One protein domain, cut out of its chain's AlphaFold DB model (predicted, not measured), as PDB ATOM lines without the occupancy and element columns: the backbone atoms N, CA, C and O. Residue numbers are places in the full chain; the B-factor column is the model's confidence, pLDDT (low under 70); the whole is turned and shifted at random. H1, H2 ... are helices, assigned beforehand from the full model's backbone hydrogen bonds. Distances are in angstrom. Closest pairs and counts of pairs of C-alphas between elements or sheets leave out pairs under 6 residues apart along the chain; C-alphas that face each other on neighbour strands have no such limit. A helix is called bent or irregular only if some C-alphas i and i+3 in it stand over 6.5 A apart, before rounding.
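What this domain is: This is residues 4 to 59 of the 69 residues of an uncharacterized protein of Kouleothrix aurantiaca (UniProt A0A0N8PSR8). Picture a wide, open U with an empty middle: the long helix H2 makes its base, H1 makes one side beyond a corner at residues 21 to 23, and on the other side the stretched link of residues 41 to 48 leads away from H2 to a small helix, H3, which folds back from the far end of that link. No helix packs on another, and the chain runs through the three as a single open path. You will find 56 residues printed, with three named helices in the order H1, H2, H3 and no named strand; the class is all helix. The whole is extended, with a radius of gyration of the C-alphas of 19.2 A, and its spans of 50 by 34 by 15 A make it flat, but only just.

How they stand to each other: Look first at H2, residues 24 to 40, the longest helix by residues, which touches no helix. Go back along the chain through residues 21 to 23, a tight link, and you reach H1, residues 9 to 20; H1 and H2 are apart, with no C-alpha of the one within 8 A of the other. Go forward from H2 through residues 41 to 48, a short link, and you reach H3, residues 49 to 58; H2 and H3 are apart by the same 8 A test. H1 and H3 are apart as well. In the backbone of H1 and H3, every O i to N i+4 pair is within hydrogen-bond range; in H2, 12 of 13 are.

Where its parts are: Find C-alpha 24 at (182.608, 136.571, 191.978); from there H2 runs 25.1 A to C-alpha 40 at (183.438, 158.459, 204.224). Then find C-alpha 9 at (156.436, 137.847, 198.103), where H1 begins; it measures 16.6 A from there to C-alpha 20. H3 measures 14.4 A from C-alpha 49 to C-alpha 58, which stands at (196.539, 158.541, 219.044). None of the three helices is bent or irregular.

The domain as a whole: The two C-alphas farthest apart are those of Asp 9 and Ala 57, at 51.3 A, and the first and last printed C-alphas, those of Leu 4 and Arg 59, are 43.4 A apart. Residues 4 to 59 stand free: none of their C-alphas has another, 8 or more residues away along the chain, within 10 A. The printed part, residues 4 to 59 of a full chain of 69, has no cut, and neither link between helices is long. Look down the B-factor column of this predicted model and you will find a mean pLDDT of the printed part of 90.8; no printed residue is under 70.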
ATOM      1  N   LEU A   4     153.432 146.268 207.181       74.25
ATOM      2  CA  LEU A   4     153.891 147.621 207.532       74.25
ATOM      3  C   LEU A   4     155.279 147.976 206.978       74.25
ATOM      4  O   LEU A   4     155.604 149.154 206.915       74.25
ATOM      5  N   VAL A   5     156.088 146.981 206.598       77.25
ATOM      6  CA  VAL A   5     157.451 147.182 206.065       77.25
ATOM      7  C   VAL A   5     157.468 147.073 204.530       77.25
ATOM      8  O   VAL A   5     158.464 147.397 203.900       77.25
ATOM      9  N   GLY A   6     156.349 146.673 203.909       74.44
ATOM     10  CA  GLY A   6     156.245 146.541 202.452       74.44
ATOM     11  C   GLY A   6     156.937 145.301 201.876       74.44
ATOM     12  O   GLY A   6     157.107 145.221 200.665       74.44
ATOM     13  N   ASP A   7     157.308 144.329 202.715       77.56
ATOM     14  CA  ASP A   7     157.903 143.058 202.284       77.56
ATOM     15  C   ASP A   7     156.864 142.190 201.562       77.56
ATOM     16  O   ASP A   7     156.084 141.467 202.197       77.56
ATOM     17  N   THR A   8     156.853 142.265 200.230       85.25
ATOM     18  CA  THR A   8     156.006 141.427 199.374       85.25
ATOM     19  C   THR A   8     156.686 140.101 199.021       85.25
ATOM     20  O   THR A   8     157.901 139.926 199.176       85.25
ATOM     21  N   ASP A   9     155.901 139.138 198.538       84.81
ATOM     22  CA  ASP A   9     156.436 137.847 198.103       84.81
ATOM     23  C   ASP A   9     157.296 137.969 196.836       84.81
ATOM     24  O   ASP A   9     158.278 137.240 196.692       84.81
ATOM     25  N   GLU A  10     157.008 138.939 195.968       87.56
ATOM     26  CA  GLU A  10     157.799 139.241 194.772       87.56
ATOM     27  C   GLU A  10     159.198 139.750 195.139       87.56
ATOM     28  O   GLU A  10     160.190 139.273 194.587       87.56
ATOM     29  N   ILE A  11     159.301 140.666 196.114       87.94
ATOM     30  CA  ILE A  11     160.598 141.170 196.605       87.94
ATOM     31  C   ILE A  11     161.435 140.011 197.151       87.94
ATOM     32  O   ILE A  11     162.622 139.896 196.850       87.94
ATOM     33  N   ARG A  12     160.811 139.107 197.911       88.81
ATOM     34  CA  ARG A  12     161.479 137.917 198.449       88.81
ATOM     35  C   ARG A  12     161.952 136.964 197.361       88.81
ATOM     36  O   ARG A  12     163.037 136.399 197.487       88.81
ATOM     37  N   GLN A  13     161.127 136.731 196.344       91.44
ATOM     38  CA  GLN A  13     161.486 135.839 195.250       91.44
ATOM     39  C   GLN A  13     162.674 136.400 194.466       91.44
ATOM     40  O   GLN A  13     163.631 135.665 194.239       91.44
ATOM     41  N   ARG A  14     162.670 137.706 194.179       93.50
ATOM     42  CA  ARG A  14     163.803 138.390 193.548       93.50
ATOM     43  C   ARG A  14     165.087 138.255 194.372       93.50
ATOM     44  O   ARG A  14     166.093 137.810 193.839       93.50
ATOM     45  N   ILE A  15     165.038 138.544 195.676       92.81
ATOM     46  CA  ILE A  15     166.212 138.409 196.561       92.81
ATOM     47  C   ILE A  15     166.755 136.973 196.540       92.81
ATOM     48  O   ILE A  15     167.963 136.764 196.513       92.81
ATOM     49  N   ARG A  16     165.878 135.960 196.543       95.75
ATOM     50  CA  ARG A  16     166.307 134.557 196.450       95.75
ATOM     51  C   ARG A  16     167.051 134.283 195.144       95.75
ATOM     52  O   ARG A  16     168.075 133.608 195.178       95.75
ATOM     53  N   GLU A  17     166.517 134.748 194.022       96.12
ATOM     54  CA  GLU A  17     167.136 134.571 192.707       96.12
ATOM     55  C   GLU A  17     168.498 135.275 192.640       96.12
ATOM     56  O   GLU A  17     169.471 134.649 192.229       96.12
ATOM     57  N   GLU A  18     168.597 136.506 193.146       94.75
ATOM     58  CA  GLU A  18     169.851 137.274 193.240       94.75
ATOM     59  C   GLU A  18     170.902 136.567 194.118       94.75
ATOM     60  O   GLU A  18     172.065 136.453 193.731       94.75
ATOM     61  N   ILE A  19     170.498 136.004 195.265       94.75
ATOM     62  CA  ILE A  19     171.395 135.234 196.146       94.75
ATOM     63  C   ILE A  19     171.904 133.961 195.454       94.75
ATOM     64  O   ILE A  19     173.079 133.618 195.570       94.75
ATOM     65  N   LEU A  20     171.033 133.229 194.754       96.44
ATOM     66  CA  LEU A  20     171.421 131.981 194.085       96.44
ATOM     67  C   LEU A  20     172.257 132.218 192.821       96.44
ATOM     68  O   LEU A  20     173.019 131.335 192.433       96.44
ATOM     69  N   ALA A  21     172.114 133.386 192.193       96.81
ATOM     70  CA  ALA A  21     172.860 133.788 191.006       96.81
ATOM     71  C   ALA A  21     174.126 134.606 191.319       96.81
ATOM     72  O   ALA A  21     174.792 135.041 190.384       96.81
ATOM     73  N   THR A  22     174.468 134.815 192.598       96.25
ATOM     74  CA  THR A  22     175.635 135.616 193.000       96.25
ATOM     75  C   THR A  22     176.927 135.051 192.407       96.25
ATOM     76  O   THR A  22     177.214 133.854 192.489       96.25
ATOM     77  N   THR A  23     177.735 135.936 191.836       96.94
ATOM     78  CA  THR A  23     178.995 135.640 191.156       96.94
ATOM     79  C   THR A  23     180.181 136.267 191.883       96.94
ATOM     80  O   THR A  23     180.027 137.057 192.809       96.94
ATOM     81  N   ALA A  24     181.400 135.939 191.450       97.19
ATOM     82  CA  ALA A  24     182.608 136.571 191.978       97.19
ATOM     83  C   ALA A  24     182.675 138.084 191.678       97.19
ATOM     84  O   ALA A  24     183.268 138.824 192.460       97.19
ATOM     85  N   GLU A  25     182.070 138.546 190.580       96.81
ATOM     86  CA  GLU A  25     182.026 139.970 190.225       96.81
ATOM     87  C   GLU A  25     181.226 140.775 191.255       96.81
ATOM     88  O   GLU A  25     181.658 141.852 191.662       96.81
ATOM     89  N   ASP A  26     180.140 140.204 191.783       96.94
ATOM     90  CA  ASP A  26     179.317 140.842 192.815       96.94
ATOM     91  C   ASP A  26     180.100 141.086 194.116       96.94
ATOM     92  O   ASP A  26     179.874 142.080 194.807       96.94
ATOM     93  N   PHE A  27     181.072 140.226 194.441       96.44
ATOM     94  CA  PHE A  27     181.958 140.444 195.591       96.44
ATOM     95  C   PHE A  27     182.910 141.618 195.375       96.44
ATOM     96  O   PHE A  27     183.171 142.367 196.317       96.44
ATOM     97  N   VAL A  28     183.426 141.790 194.155       97.00
ATOM     98  CA  VAL A  28     184.289 142.930 193.816       97.00
ATOM     99  C   VAL A  28     183.472 144.219 193.837       97.00
ATOM    100  O   VAL A  28     183.876 145.181 194.481       97.00
ATOM    101  N   ALA A  29     182.274 144.205 193.248       96.06
ATOM    102  CA  ALA A  29     181.365 145.346 193.286       96.06
ATOM    103  C   ALA A  29     180.982 145.739 194.726       96.06
ATOM    104  O   ALA A  29     180.899 146.923 195.057       96.06
ATOM    105  N   LEU A  30     180.786 144.756 195.614       95.62
ATOM    106  CA  LEU A  30     180.564 145.020 197.033       95.62
ATOM    107  C   LEU A  30     181.809 145.610 197.711       95.62
ATOM    108  O   LEU A  30     181.669 146.506 198.542       95.62
ATOM    109  N   ALA A  31     183.014 145.146 197.368       95.94
ATOM    110  CA  ALA A  31     184.258 145.702 197.898       95.94
ATOM    111  C   ALA A  31     184.421 147.185 197.524       95.94
ATOM    112  O   ALA A  31     184.692 147.999 198.403       95.94
ATOM    113  N   ASP A  32     184.124 147.558 196.278       95.00
ATOM    114  CA  ASP A  32     184.155 148.958 195.828       95.00
ATOM    115  C   ASP A  32     183.164 149.846 196.608       95.00
ATOM    116  O   ASP A  32     183.407 151.031 196.861       95.00
ATOM    117  N   ALA A  33     182.019 149.287 197.011       93.81
ATOM    118  CA  ALA A  33     181.072 149.978 197.882       93.81
ATOM    119  C   ALA A  33     181.600 150.101 199.323       93.81
ATOM    120  O   ALA A  33     181.421 151.142 199.960       93.81
ATOM    121  N   LEU A  34     182.274 149.070 199.840       94.62
ATOM    122  CA  LEU A  34     182.883 149.084 201.173       94.62
ATOM    123  C   LEU A  34     184.049 150.071 201.269       94.62
ATOM    124  O   LEU A  34     184.169 150.744 202.292       94.62
ATOM    125  N   ASP A  35     184.847 150.229 200.214       95.31
ATOM    126  CA  ASP A  35     185.932 151.214 200.167       95.31
ATOM    127  C   ASP A  35     185.403 152.647 200.330       95.31
ATOM    128  O   ASP A  35     185.986 153.462 201.048       95.31
ATOM    129  N   GLN A  36     184.233 152.951 199.761       93.25
ATOM    130  CA  GLN A  36     183.574 154.248 199.958       93.25
ATOM    131  C   GLN A  36     183.114 154.456 201.408       93.25
ATOM    132  O   GLN A  36     183.180 155.573 201.926       93.25
ATOM    133  N   VAL A  37     182.664 153.392 202.081       92.25
ATOM    134  CA  VAL A  37     182.309 153.437 203.508       92.25
ATOM    135  C   VAL A  37     183.559 153.573 204.376       92.25
ATOM    136  O   VAL A  37     183.523 154.275 205.380       92.25
ATOM    137  N   ALA A  38     184.678 152.959 203.997       90.62
ATOM    138  CA  ALA A  38     185.941 153.130 204.706       90.62
ATOM    139  C   ALA A  38     186.470 154.575 204.608       90.62
ATOM    140  O   ALA A  38     186.999 155.092 205.591       90.62
ATOM    141  N   ASP A  39     186.286 155.229 203.457       89.44
ATOM    142  CA  ASP A  39     186.691 156.624 203.223       89.44
ATOM    143  C   ASP A  39     185.765 157.636 203.924       89.44
ATOM    144  O   ASP A  39     186.230 158.601 204.529       89.44
ATOM    145  N   ARG A  40     184.441 157.427 203.864       89.56
ATOM    146  CA  ARG A  40     183.438 158.459 204.224       89.56
ATOM    147  C   ARG A  40     182.452 158.047 205.308       89.56
ATOM    148  O   ARG A  40     181.528 158.796 205.621       89.56
ATOM    149  N   GLY A  41     182.596 156.842 205.843       86.88
ATOM    150  CA  GLY A  41     181.701 156.296 206.850       86.88
ATOM    151  C   GLY A  41     181.741 157.097 208.145       86.88
ATOM    152  O   GLY A  41     182.786 157.575 208.587       86.88
ATOM    153  N   LEU A  42     180.579 157.218 208.783       87.69
ATOM    154  CA  LEU A  42     180.477 157.811 210.109       87.69
ATOM    155  C   LEU A  42     181.012 156.822 211.147       87.69
ATOM    156  O   LEU A  42     180.479 155.724 211.307       87.69
ATOM    157  N   VAL A  43     182.042 157.236 211.880       88.75
ATOM    158  CA  VAL A  43     182.591 156.470 213.000       88.75
ATOM    159  C   VAL A  43     181.983 156.999 214.294       88.75
ATOM    160  O   VAL A  43     182.257 158.125 214.700       88.75
ATOM    161  N   VAL A  44     181.160 156.179 214.950       90.12
ATOM    162  CA  VAL A  44     180.532 156.506 216.237       90.12
ATOM    163  C   VAL A  44     180.901 155.433 217.253       90.12
ATOM    164  O   VAL A  44     180.689 154.246 217.016       90.12
ATOM    165  N   VAL A  45     181.462 155.850 218.391       88.88
ATOM    166  CA  VAL A  45     181.937 154.952 219.451       88.88
ATOM    167  C   VAL A  45     181.349 155.390 220.789       88.88
ATOM    168  O   VAL A  45     181.473 156.550 221.171       88.88
ATOM    169  N   LEU A  46     180.744 154.451 221.519       89.69
ATOM    170  CA  LEU A  46     180.319 154.643 222.905       89.69
ATOM    171  C   LEU A  46     181.335 153.971 223.831       89.69
ATOM    172  O   LEU A  46     181.597 152.775 223.706       89.69
ATOM    173  N   GLY A  47     181.903 154.725 224.768       88.56
ATOM    174  CA  GLY A  47     182.920 154.214 225.679       88.56
ATOM    175  C   GLY A  47     183.166 155.138 226.862       88.56
ATOM    176  O   GLY A  47     182.556 156.200 226.982       88.56
ATOM    177  N   SER A  48     184.072 154.727 227.751       89.94
ATOM    178  CA  SER A  48     184.498 155.579 228.861       89.94
ATOM    179  C   SER A  48     185.287 156.782 228.343       89.94
ATOM    180  O   SER A  48     186.003 156.693 227.345       89.94
ATOM    181  N   GLN A  49     185.192 157.901 229.061       87.62
ATOM    182  CA  GLN A  49     185.905 159.129 228.713       87.62
ATOM    183  C   GLN A  49     187.408 158.882 228.513       87.62
ATOM    184  O   GLN A  49     187.950 159.257 227.480       87.62
ATOM    185  N   ASN A  50     188.054 158.166 229.441       89.81
ATOM    186  CA  ASN A  50     189.490 157.881 229.365       89.81
ATOM    187  C   ASN A  50     189.873 157.110 228.088       89.81
ATOM    188  O   ASN A  50     190.929 157.359 227.511       89.81
ATOM    189  N   ALA A  51     189.030 156.173 227.637       89.94
ATOM    190  CA  ALA A  51     189.291 155.409 226.419       89.94
ATOM    191  C   ALA A  51     189.149 156.281 225.159       89.94
ATOM    192  O   ALA A  51     189.964 156.175 224.243       89.94
ATOM    193  N   LEU A  52     188.148 157.166 225.130       89.25
ATOM    194  CA  LEU A  52     187.929 158.099 224.019       89.25
ATOM    195  C   LEU A  52     189.034 159.162 223.939       89.25
ATOM    196  O   LEU A  52     189.513 159.477 222.851       89.25
ATOM    197  N   GLU A  53     189.495 159.669 225.082       89.19
ATOM    198  CA  GLU A  53     190.626 160.601 225.153       89.19
ATOM    199  C   GLU A  53     191.927 159.952 224.665       89.19
ATOM    200  O   GLU A  53     192.655 160.560 223.881       89.19
ATOM    201  N   ALA A  54     192.196 158.698 225.046       90.94
ATOM    202  CA  ALA A  54     193.352 157.953 224.545       90.94
ATOM    203  C   ALA A  54     193.285 157.729 223.022       90.94
ATOM    204  O   ALA A  54     194.297 157.872 222.331       90.94
ATOM    205  N   ALA A  55     192.099 157.429 222.480       89.44
ATOM    206  CA  ALA A  55     191.898 157.285 221.039       89.44
ATOM    207  C   ALA A  55     192.153 158.604 220.288       89.44
ATOM    208  O   ALA A  55     192.851 158.607 219.272       89.44
ATOM    209  N   ASN A  56     191.671 159.731 220.820       90.56
ATOM    210  CA  ASN A  56     191.941 161.056 220.261       90.56
ATOM    211  C   ASN A  56     193.403 161.490 220.429       90.56
ATOM    212  O   ASN A  56     193.914 162.211 219.582       90.56
ATOM    213  N   ALA A  57     194.116 161.038 221.463       90.94
ATOM    214  CA  ALA A  57     195.555 161.277 221.575       90.94
ATOM    215  C   ALA A  57     196.344 160.538 220.477       90.94
ATOM    216  O   ALA A  57     197.292 161.090 219.922       90.94
ATOM    217  N   ALA A  58     195.935 159.312 220.132       91.56
ATOM    218  CA  ALA A  58     196.539 158.541 219.044       91.56
ATOM    219  C   ALA A  58     196.158 159.072 217.651       91.56
ATOM    220  O   ALA A  58     196.946 158.967 216.710       91.56
ATOM    221  N   ARG A  59     194.953 159.639 217.506       86.88
ATOM    222  CA  ARG A  59     194.449 160.250 216.268       86.88
ATOM    223  C   ARG A  59     193.794 161.604 216.579       86.88
ATOM    224  O   ARG A  59     192.575 161.666 216.753       86.88
TER     225      ARG A  59